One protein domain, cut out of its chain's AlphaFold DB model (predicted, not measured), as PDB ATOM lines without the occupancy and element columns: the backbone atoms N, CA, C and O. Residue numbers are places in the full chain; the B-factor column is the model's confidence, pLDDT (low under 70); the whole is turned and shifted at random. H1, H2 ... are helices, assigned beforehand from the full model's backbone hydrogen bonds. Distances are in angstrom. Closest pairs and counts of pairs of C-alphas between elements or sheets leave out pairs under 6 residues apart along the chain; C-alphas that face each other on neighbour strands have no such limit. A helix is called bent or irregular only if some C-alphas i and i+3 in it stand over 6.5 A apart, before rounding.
ATOM      1  N   PRO A 117     307.327 343.210 402.440       96.69
ATOM      2  CA  PRO A 117     306.207 342.857 401.564       96.69
ATOM      3  C   PRO A 117     304.828 342.749 402.215       96.69
ATOM      4  O   PRO A 117     303.868 342.441 401.525       96.69
ATOM      5  N   GLU A 118     304.704 342.940 403.522       96.06
ATOM      6  CA  GLU A 118     303.499 342.585 404.275       96.06
ATOM      7  C   GLU A 118     302.297 343.451 403.911       96.06
ATOM      8  O   GLU A 118     301.199 342.925 403.751       96.06
ATOM      9  N   ARG A 119     302.499 344.764 403.779       95.56
ATOM     10  CA  ARG A 119     301.417 345.701 403.458       95.56
ATOM     11  C   ARG A 119     301.314 346.005 401.969       95.56
ATOM     12  O   ARG A 119     300.221 346.231 401.463       95.56
ATOM     13  N   TYR A 120     302.445 345.986 401.270       96.38
ATOM     14  CA  TYR A 120     302.537 346.268 399.836       96.38
ATOM     15  C   TYR A 120     302.834 344.984 399.056       96.38
ATOM     16  O   TYR A 120     303.847 344.873 398.370       96.38
ATOM     17  N   THR A 121     301.958 343.987 399.179       95.31
ATOM     18  CA  THR A 121     302.184 342.631 398.647       95.31
ATOM     19  C   THR A 121     302.440 342.588 397.143       95.31
ATOM     20  O   THR A 121     303.147 341.693 396.696       95.31
ATOM     21  N   HIS A 122     301.917 343.563 396.391       93.31
ATOM     22  CA  HIS A 122     301.990 343.630 394.927       93.31
ATOM     23  C   HIS A 122     303.011 344.644 394.381       93.31
ATOM     24  O   HIS A 122     303.000 344.969 393.195       93.31
ATOM     25  N   LEU A 123     303.893 345.179 395.235       95.25
ATOM     26  CA  LEU A 123     304.831 346.242 394.846       95.25
ATOM     27  C   LEU A 123     305.694 345.857 393.634       95.25
ATOM     28  O   LEU A 123     305.944 346.683 392.757       95.25
ATOM     29  N   MET A 124     306.179 344.614 393.585       94.69
ATOM     30  CA  MET A 124     307.075 344.181 392.510       94.69
ATOM     31  C   MET A 124     306.310 343.941 391.209       94.69
ATOM     32  O   MET A 124     306.825 344.266 390.145       94.69
ATOM     33  N   GLU A 125     305.070 343.467 391.282       92.50
ATOM     34  CA  GLU A 125     304.169 343.342 390.137       92.50
ATOM     35  C   GLU A 125     303.767 344.709 389.565       92.50
ATOM     36  O   GLU A 125     303.563 344.836 388.360       92.50
ATOM     37  N   GLU A 126     303.697 345.753 390.393       92.44
ATOM     38  CA  GLU A 126     303.428 347.122 389.939       92.44
ATOM     39  C   GLU A 126     304.655 347.785 389.289       92.44
ATOM     40  O   GLU A 126     304.535 348.477 388.264       92.44
ATOM     41  N   LEU A 127     305.839 347.594 389.882       93.75
ATOM     42  CA  LEU A 127     307.079 348.244 389.447       93.75
ATOM     43  C   LEU A 127     307.791 347.505 388.315       93.75
ATOM     44  O   LEU A 127     308.362 348.152 387.438       93.75
ATOM     45  N   CYS A 128     307.771 346.176 388.336       93.44
ATOM     46  CA  CYS A 128     308.518 345.312 387.430       93.44
ATOM     47  C   CYS A 128     307.704 344.063 387.026       93.44
ATOM     48  O   CYS A 128     308.143 342.934 387.263       93.44
ATOM     49  N   PRO A 129     306.511 344.231 386.418       90.38
ATOM     50  CA  PRO A 129     305.803 343.103 385.823       90.38
ATOM     51  C   PRO A 129     306.607 342.506 384.660       90.38
ATOM     52  O   PRO A 129     307.468 343.157 384.070       90.38
ATOM     53  N   THR A 130     306.295 341.271 384.274       87.25
ATOM     54  CA  THR A 130     306.828 340.699 383.030       87.25
ATOM     55  C   THR A 130     306.410 341.572 381.842       87.25
ATOM     56  O   THR A 130     305.239 341.926 381.728       87.25
ATOM     57  N   GLN A 131     307.355 341.905 380.960       85.88
ATOM     58  CA  GLN A 131     307.182 342.852 379.852       85.88
ATOM     59  C   GLN A 131     306.847 344.281 380.315       85.88
ATOM     60  O   GLN A 131     306.051 344.981 379.685       85.88
ATOM     61  N   ALA A 132     307.474 344.752 381.395       84.38
ATOM     62  CA  ALA A 132     307.254 346.085 381.953       84.38
ATOM     63  C   ALA A 132     307.612 347.224 380.985       84.38
ATOM     64  O   ALA A 132     307.107 348.338 381.141       84.38
ATOM     65  N   GLN A 133     308.488 346.973 380.003       90.19
ATOM     66  CA  GLN A 133     309.026 348.005 379.106       90.19
ATOM     67  C   GLN A 133     309.633 349.170 379.909       90.19
ATOM     68  O   GLN A 133     309.319 350.341 379.675       90.19
ATOM     69  N   LEU A 134     310.481 348.851 380.898       92.31
ATOM     70  CA  LEU A 134     311.041 349.829 381.843       92.31
ATOM     71  C   LEU A 134     311.793 350.981 381.151       92.31
ATOM     72  O   LEU A 134     311.831 352.087 381.688       92.31
ATOM     73  N   SER A 135     312.319 350.760 379.942       92.19
ATOM     74  CA  SER A 135     312.923 351.787 379.077       92.19
ATOM     75  C   SER A 135     311.979 352.964 378.786       92.19
ATOM     76  O   SER A 135     312.426 354.104 378.674       92.19
ATOM     77  N   LYS A 136     310.665 352.715 378.731       92.62
ATOM     78  CA  LYS A 136     309.617 353.731 378.533       92.62
ATOM     79  C   LYS A 136     309.066 354.298 379.844       92.62
ATOM     80  O   LYS A 136     308.271 355.234 379.817       92.62
ATOM     81  N   GLN A 137     309.464 353.741 380.988       93.12
ATOM     82  CA  GLN A 137     308.941 354.086 382.312       93.12
ATOM     83  C   GLN A 137     310.084 354.493 383.261       93.12
ATOM     84  O   GLN A 137     310.346 353.814 384.258       93.12
ATOM     85  N   PRO A 138     310.770 355.625 383.001       91.94
ATOM     86  CA  PRO A 138     311.996 356.001 383.712       91.94
ATOM     87  C   PRO A 138     311.801 356.181 385.223       91.94
ATOM     88  O   PRO A 138     312.716 355.911 385.999       91.94
ATOM     89  N   ARG A 139     310.608 356.602 385.666       94.44
ATOM     90  CA  ARG A 139     310.287 356.725 387.096       94.44
ATOM     91  C   ARG A 139     310.149 355.367 387.784       94.44
ATOM     92  O   ARG A 139     310.700 355.191 388.866       94.44
ATOM     93  N   LYS A 140     309.505 354.384 387.139       95.62
ATOM     94  CA  LYS A 140     309.449 353.008 387.659       95.62
ATOM     95  C   LYS A 140     310.837 352.395 387.744       95.62
ATOM     96  O   LYS A 140     311.194 351.869 388.791       95.62
ATOM     97  N   LEU A 141     311.639 352.536 386.685       94.94
ATOM     98  CA  LEU A 141     313.017 352.046 386.673       94.94
ATOM     99  C   LEU A 141     313.851 352.681 387.794       94.94
ATOM    100  O   LEU A 141     314.548 351.976 388.516       94.94
ATOM    101  N   ARG A 142     313.746 354.003 387.990       95.50
ATOM    102  CA  ARG A 142     314.456 354.708 389.065       95.50
ATOM    103  C   ARG A 142     314.050 354.212 390.454       95.50
ATOM    104  O   ARG A 142     314.933 353.961 391.270       95.50
ATOM    105  N   LEU A 143     312.751 354.074 390.717       97.50
ATOM    106  CA  LEU A 143     312.256 353.579 392.002       97.50
ATOM    107  C   LEU A 143     312.661 352.118 392.239       97.50
ATOM    108  O   LEU A 143     313.140 351.791 393.319       97.50
ATOM    109  N   LEU A 144     312.555 351.262 391.218       97.31
ATOM    110  CA  LEU A 144     313.011 349.873 391.280       97.31
ATOM    111  C   LEU A 144     314.501 349.794 391.640       97.31
ATOM    112  O   LEU A 144     314.869 349.067 392.559       97.31
ATOM    113  N   CYS A 145     315.350 350.574 390.968       95.62
ATOM    114  CA  CYS A 145     316.776 350.637 391.278       95.62
ATOM    115  C   CYS A 145     317.031 351.102 392.719       95.62
ATOM    116  O   CYS A 145     317.840 350.489 393.412       95.62
ATOM    117  N   ALA A 146     316.337 352.146 393.185       96.81
ATOM    118  CA  ALA A 146     316.483 352.650 394.551       96.81
ATOM    119  C   ALA A 146     316.110 351.587 395.598       96.81
ATOM    120  O   ALA A 146     316.881 351.346 396.527       96.81
ATOM    121  N   LEU A 147     314.989 350.887 395.400       97.12
ATOM    122  CA  LEU A 147     314.546 349.799 396.273       97.12
ATOM    123  C   LEU A 147     315.532 348.628 396.270       97.12
ATOM    124  O   LEU A 147     315.920 348.161 397.335       97.12
ATOM    125  N   VAL A 148     315.983 348.174 395.095       95.94
ATOM    126  CA  VAL A 148     316.946 347.065 394.977       95.94
ATOM    127  C   VAL A 148     318.252 347.405 395.688       95.94
ATOM    128  O   VAL A 148     318.729 346.616 396.502       95.94
ATOM    129  N   VAL A 149     318.820 348.584 395.415       94.25
ATOM    130  CA  VAL A 149     320.060 349.040 396.058       94.25
ATOM    131  C   VAL A 149     319.870 349.104 397.567       94.25
ATOM    132  O   VAL A 149     320.674 348.538 398.311       94.25
ATOM    133  N   ARG A 150     318.780 349.726 398.027       94.06
ATOM    134  CA  ARG A 150     318.522 349.868 399.456       94.06
ATOM    135  C   ARG A 150     318.292 348.527 400.135       94.06
ATOM    136  O   ARG A 150     318.839 348.322 401.201       94.06
ATOM    137  N   PHE A 151     317.542 347.599 399.554       94.75
ATOM    138  CA  PHE A 151     317.270 346.295 400.168       94.75
ATOM    139  C   PHE A 151     318.470 345.346 400.141       94.75
ATOM    140  O   PHE A 151     318.509 344.385 400.911       94.75
ATOM    141  N   MET A 152     319.456 345.589 399.279       90.88
ATOM    142  CA  MET A 152     320.678 344.787 399.226       90.88
ATOM    143  C   MET A 152     321.798 345.324 400.116       90.88
ATOM    144  O   MET A 152     322.722 344.568 400.428       90.88
ATOM    145  N   ASP A 153     321.686 346.565 400.595       90.56
ATOM    146  CA  ASP A 153     322.662 347.191 401.485       90.56
ATOM    147  C   ASP A 153     322.960 346.289 402.718       90.56
ATOM    148  O   ASP A 153     322.068 345.633 403.285       90.56
ATOM    149  N   PRO A 154     324.243 346.091 403.077       84.81
ATOM    150  CA  PRO A 154     324.629 345.240 404.199       84.81
ATOM    151  C   PRO A 154     324.068 345.706 405.548       84.81
ATOM    152  O   PRO A 154     323.876 344.849 406.413       84.81
ATOM    153  N   HIS A 155     323.776 347.002 405.737       84.31
ATOM    154  CA  HIS A 155     323.299 347.546 407.009       84.31
ATOM    155  C   HIS A 155     322.329 348.725 406.834       84.31
ATOM    156  O   HIS A 155     322.691 349.769 406.310       84.31
ATOM    157  N   PHE A 156     321.105 348.610 407.363       81.88
ATOM    158  CA  PHE A 156     320.108 349.687 407.273       81.88
ATOM    159  C   PHE A 156     320.029 350.571 408.530       81.88
ATOM    160  O   PHE A 156     318.979 351.149 408.796       81.88
ATOM    161  N   GLY A 157     321.097 350.683 409.321       82.38
ATOM    162  CA  GLY A 157     321.063 351.443 410.574       82.38
ATOM    163  C   GLY A 157     320.182 350.758 411.623       82.38
ATOM    164  O   GLY A 157     320.442 349.621 412.012       82.38
ATOM    165  N   ASN A 158     319.110 351.433 412.046       83.75
ATOM    166  CA  ASN A 158     318.232 351.018 413.152       83.75
ATOM    167  C   ASN A 158     317.261 349.864 412.820       83.75
ATOM    168  O   ASN A 158     316.405 349.516 413.633       83.75
ATOM    169  N   VAL A 159     317.365 349.257 411.638       91.44
ATOM    170  CA  VAL A 159     316.439 348.204 411.201       91.44
ATOM    171  C   VAL A 159     316.860 346.841 411.765       91.44
ATOM    172  O   VAL A 159     318.008 346.427 411.583       91.44
ATOM    173  N   PRO A 160     315.940 346.071 412.377       91.94
ATOM    174  CA  PRO A 160     316.251 344.737 412.879       91.94
ATOM    175  C   PRO A 160     316.759 343.786 411.786       91.94
ATOM    176  O   PRO A 160     316.190 343.698 410.698       91.94
ATOM    177  N   VAL A 161     317.772 342.970 412.096       93.50
ATOM    178  CA  VAL A 161     318.350 341.993 411.146       93.50
ATOM    179  C   VAL A 161     317.296 341.032 410.580       93.50
ATOM    180  O   VAL A 161     317.375 340.647 409.414       93.50
ATOM    181  N   SER A 162     316.293 340.645 411.375       94.62
ATOM    182  CA  SER A 162     315.172 339.810 410.920       94.62
ATOM    183  C   SER A 162     314.400 340.468 409.773       94.62
ATOM    184  O   SER A 162     314.120 339.820 408.764       94.62
ATOM    185  N   ARG A 163     314.132 341.771 409.896       94.94
ATOM    186  CA  ARG A 163     313.481 342.583 408.872       94.94
ATOM    187  C   ARG A 163     314.336 342.670 407.611       94.94
ATOM    188  O   ARG A 163     313.843 342.406 406.518       94.94
ATOM    189  N   MET A 164     315.635 342.921 407.766       95.38
ATOM    190  CA  MET A 164     316.578 342.954 406.642       95.38
ATOM    191  C   MET A 164     316.641 341.625 405.882       95.38
ATOM    192  O   MET A 164     316.603 341.600 404.652       95.38
ATOM    193  N   LYS A 165     316.718 340.500 406.606       94.81
ATOM    194  CA  LYS A 165     316.718 339.156 406.012       94.81
ATOM    195  C   LYS A 165     315.435 338.895 405.232       94.81
ATOM    196  O   LYS A 165     315.503 338.352 404.133       94.81
ATOM    197  N   LYS A 166     314.284 339.308 405.772       95.81
ATOM    198  CA  LYS A 166     312.992 339.175 405.095       95.81
ATOM    199  C   LYS A 166     312.954 339.966 403.788       95.81
ATOM    200  O   LYS A 166     312.589 339.393 402.765       95.81
ATOM    201  N   LEU A 167     313.400 341.224 403.798       96.56
ATOM    202  CA  LEU A 167     313.505 342.058 402.595       96.56
ATOM    203  C   LEU A 167     314.388 341.400 401.527       96.56
ATOM    204  O   LEU A 167     313.945 341.214 400.398       96.56
ATOM    205  N   LYS A 168     315.600 340.966 401.893       95.94
ATOM    206  CA  LYS A 168     316.547 340.315 400.967       95.94
ATOM    207  C   LYS A 168     316.008 339.004 400.401       95.94
ATOM    208  O   LYS A 168     316.109 338.762 399.200       95.94
ATOM    209  N   SER A 169     315.421 338.168 401.257       95.88
ATOM    210  CA  SER A 169     314.807 336.903 400.847       95.88
ATOM    211  C   SER A 169     313.639 337.131 399.893       95.88
ATOM    212  O   SER A 169     313.516 336.415 398.905       95.88
ATOM    213  N   THR A 170     312.802 338.132 400.171       96.62
ATOM    214  CA  THR A 170     311.662 338.463 399.312       96.62
ATOM    215  C   THR A 170     312.138 339.065 397.995       96.62
ATOM    216  O   THR A 170     311.681 338.665 396.938       96.62
ATOM    217  N   LEU A 171     313.119 339.969 398.004       96.12
ATOM    218  CA  LEU A 171     313.658 340.532 396.763       96.12
ATOM    219  C   LEU A 171     314.293 339.451 395.879       96.12
ATOM    220  O   LEU A 171     314.164 339.477 394.655       96.12
ATOM    221  N   SER A 172     314.928 338.456 396.501       95.25
ATOM    222  CA  SER A 172     315.548 337.332 395.798       95.25
ATOM    223  C   SER A 172     314.535 336.504 395.000       95.25
ATOM    224  O   SER A 172     314.896 336.025 393.924       95.25
ATOM    225  N   SER A 173     313.267 336.397 395.432       95.38
ATOM    226  CA  SER A 173     312.227 335.709 394.646       95.38
ATOM    227  C   SER A 173     311.833 336.457 393.367       95.38
ATOM    228  O   SER A 173     311.325 335.833 392.442       95.38
ATOM    229  N   TYR A 174     312.118 337.761 393.275       95.38
ATOM    230  CA  TYR A 174     311.879 338.585 392.081       95.38
ATOM    231  C   TYR A 174     313.140 338.824 391.234       95.38
ATOM    232  O   TYR A 174     313.048 339.367 390.134       95.38
ATOM    233  N   SER A 175     314.316 338.398 391.710       93.44
ATOM    234  CA  SER A 175     315.624 338.702 391.103       93.44
ATOM    235  C   SER A 175     315.704 338.397 389.607       93.44
ATOM    236  O   SER A 175     316.210 339.210 388.836       93.44
ATOM    237  N   ARG A 176     315.164 337.252 389.181       93.38
ATOM    238  CA  ARG A 176     315.172 336.833 387.778       93.38
ATOM    239  C   ARG A 176     314.351 337.765 386.883       93.38
ATOM    240  O   ARG A 176     314.818 338.115 385.803       93.38
ATOM    241  N   VAL A 177     313.155 338.161 387.324       94.12
ATOM    242  CA  VAL A 177     312.278 339.074 386.568       94.12
ATOM    243  C   VAL A 177     312.920 340.452 386.489       94.12
ATOM    244  O   VAL A 177     313.069 340.993 385.397       94.12
ATOM    245  N   ILE A 178     313.400 340.965 387.626       95.38
ATOM    246  CA  ILE A 178     314.095 342.255 387.702       95.38
ATOM    247  C   ILE A 178     315.287 342.281 386.744       95.38
ATOM    248  O   ILE A 178     315.431 343.219 385.965       95.38
ATOM    249  N   LEU A 179     316.129 341.244 386.766       94.69
ATOM    250  CA  LEU A 179     317.306 341.175 385.906       94.69
ATOM    251  C   LEU A 179     316.926 341.151 384.421       94.69
ATOM    252  O   LEU A 179     317.516 341.893 383.638       94.69
ATOM    253  N   ALA A 180     315.941 340.337 384.034       94.12
ATOM    254  CA  ALA A 180     315.486 340.249 382.648       94.12
ATOM    255  C   ALA A 180     314.944 341.594 382.134       94.12
ATOM    256  O   ALA A 180     315.369 342.066 381.079       94.12
ATOM    257  N   GLU A 181     314.067 342.247 382.900       94.69
ATOM    258  CA  GLU A 181     313.460 343.525 382.513       94.69
ATOM    259  C   GLU A 181     314.480 344.672 382.481       94.69
ATOM    260  O   GLU A 181     314.434 345.519 381.589       94.69
ATOM    261  N   VAL A 182     315.436 344.703 383.417       93.88
ATOM    262  CA  VAL A 182     316.499 345.721 383.427       93.88
ATOM    263  C   VAL A 182     317.469 345.519 382.262       93.88
ATOM    264  O   VAL A 182     317.832 346.500 381.614       93.88
ATOM    265  N   ILE A 183     317.861 344.279 381.945       93.75
ATOM    266  CA  ILE A 183     318.693 343.987 380.764       93.75
ATOM    267  C   ILE A 183     317.973 344.420 379.486       93.75
ATOM    268  O   ILE A 183     318.578 345.094 378.651       93.75
ATOM    269  N   GLN A 184     316.686 344.087 379.347       92.62
ATOM    270  CA  GLN A 184     315.893 344.509 378.193       92.62
ATOM    271  C   GLN A 184     315.827 346.036 378.097       92.62
ATOM    272  O   GLN A 184     316.048 346.597 377.028       92.62
ATOM    273  N   ALA A 185     315.605 346.730 379.215       93.38
ATOM    274  CA  ALA A 185     315.567 348.186 379.230       93.38
ATOM    275  C   ALA A 185     316.908 348.821 378.838       93.38
ATOM    276  O   ALA A 185     316.923 349.794 378.087       93.38
ATOM    277  N   LEU A 186     318.033 348.272 379.310       92.00
ATOM    278  CA  LEU A 186     319.368 348.716 378.906       92.00
ATOM    279  C   LEU A 186     319.595 348.515 377.403       92.00
ATOM    280  O   LEU A 186     320.109 349.417 376.742       92.00
ATOM    281  N   PHE A 187     319.184 347.366 376.863       91.94
ATOM    282  CA  PHE A 187     319.272 347.080 375.434       91.94
ATOM    283  C   PHE A 187     318.429 348.056 374.600       91.94
ATOM    284  O   PHE A 187     318.938 348.620 373.631       91.94
ATOM    285  N   ASP A 188     317.180 348.311 374.997       91.38
ATOM    286  CA  ASP A 188     316.287 349.254 374.314       91.38
ATOM    287  C   ASP A 188     316.869 350.674 374.306       91.38
ATOM    288  O   ASP A 188     316.868 351.348 373.276       91.38
ATOM    289  N   LEU A 189     317.389 351.130 375.452       88.94
ATOM    290  CA  LEU A 189     317.994 352.457 375.591       88.94
ATOM    291  C   LEU A 189     319.257 352.595 374.732       88.94
ATOM    292  O   LEU A 189     319.454 353.628 374.095       88.94
ATOM    293  N   TYR A 190     320.098 351.558 374.688       88.75
ATOM    294  CA  TYR A 190     321.304 351.534 373.859       88.75
ATOM    295  C   TYR A 190     320.976 351.566 372.360       88.75
ATOM    296  O   TYR A 190     321.541 352.355 371.603       88.75
ATOM    297  N   THR A 191     320.020 350.736 371.950       88.94
ATOM    298  CA  THR A 191     319.488 350.657 370.584       88.94
ATOM    299  C   THR A 191     318.941 352.019 370.142       88.94
ATOM    300  O   THR A 191     319.375 352.557 369.124       88.94
ATOM    301  N   ALA A 192     318.088 352.642 370.962       87.38
ATOM    302  CA  ALA A 192     317.508 353.959 370.689       87.38
ATOM    303  C   ALA A 192     318.548 355.092 370.600       87.38
ATOM    304  O   ALA A 192     318.321 356.083 369.909       87.38
ATOM    305  N   ALA A 193     319.698 354.955 371.268       85.44
ATOM    306  CA  ALA A 193     320.809 355.903 371.186       85.44
ATOM    307  C   ALA A 193     321.673 355.745 369.913       85.44
ATOM    308  O   ALA A 193     322.690 356.424 369.782       85.44
ATOM    309  N   GLY A 194     321.291 354.866 368.976       76.62
ATOM    310  CA  GLY A 194     322.023 354.609 367.730       76.62
ATOM    311  C   GLY A 194     323.045 353.470 367.819       76.62
ATOM    312  O   GLY A 194     323.879 353.323 366.928       76.62
TER     313      GLY A 194
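AT A GLANCE: This is residues 117 to 194 of the 209 residues of an uncharacterized protein of Trypanosoma cruzi (UniProt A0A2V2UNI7). One long helix, H3, bent into a wide V, runs along most of the length of the domain, and H2 sits on the inner side of the bend, where it packs on the arm H3a and comes near the arm H3b. The small helix H1 packs on the first half of H2, and the turn before H3 sticks out at one end with residues 157 to 163, of which 161 to 163 belong to H3. The printed part has 78 residues with three named helices, H1, H2 and H3 in that order along the chain, and no named strand; the class is all helix. It is only just compact, close to loose, with a radius of gyration of the C-alphas of 13.8 A, and its outline is a rod spanning 46 by 22 by 20 A.

HOW THE PARTS SIT: H1, residues 123 to 127, touches H2, residues 138 to 152, which meets it with residues 140 to 144 alone; the closest C-alphas are those of Leu 127 and Lys 140, 5.6 A apart. H3, residues 161 to 192, was assigned as one helix by its hydrogen bonds but is bent: C-alphas 173 and 176 are 7.6 A apart. Its arms, H3a with residues 161 to 173 and H3b with residues 176 to 192, stand at a steep tilt of 61 degrees. H2 touches H3a with its residues 148 to 152 alone, the closest C-alphas being those of Phe 151 and Lys 168, 6.1 A apart. These two run opposite ways at a steep tilt of 49 degrees. H2 and H3b are close but not clearly touching, with the C-alphas of Leu 141 and Val 182 closest at 7.9 A; they run opposite ways at a steep tilt of 41 degrees. H1 is apart from both H3a and H3b. In H1, H2, H3a and H3b every O i to N i+4 pair is within hydrogen-bond range.

IN THESE COORDINATES: H1 begins at C-alpha 123, at (304.831, 346.242, 394.846), and has 5 residues. H2 runs from Pro 138, with its C-alpha at (311.996, 356.001, 383.712), to Met 152, 21.0 A from first to last C-alpha. H3a runs 18.7 A from Val 161 to Ser 173. H3b runs 24.3 A from Arg 176 to Ala 192, whose C-alpha is at (317.508, 353.959, 370.689).

THE WHOLE: The two C-alphas farthest apart are those of Pro 160 and Gly 194, at 46.6 A. The links from H1 to H2, with 10 residues, and from H2 to H3, with 8, are both short. The printed part, residues 117 to 194, has no cut. Its mean pLDDT is 92.6, and no printed residue is under 70.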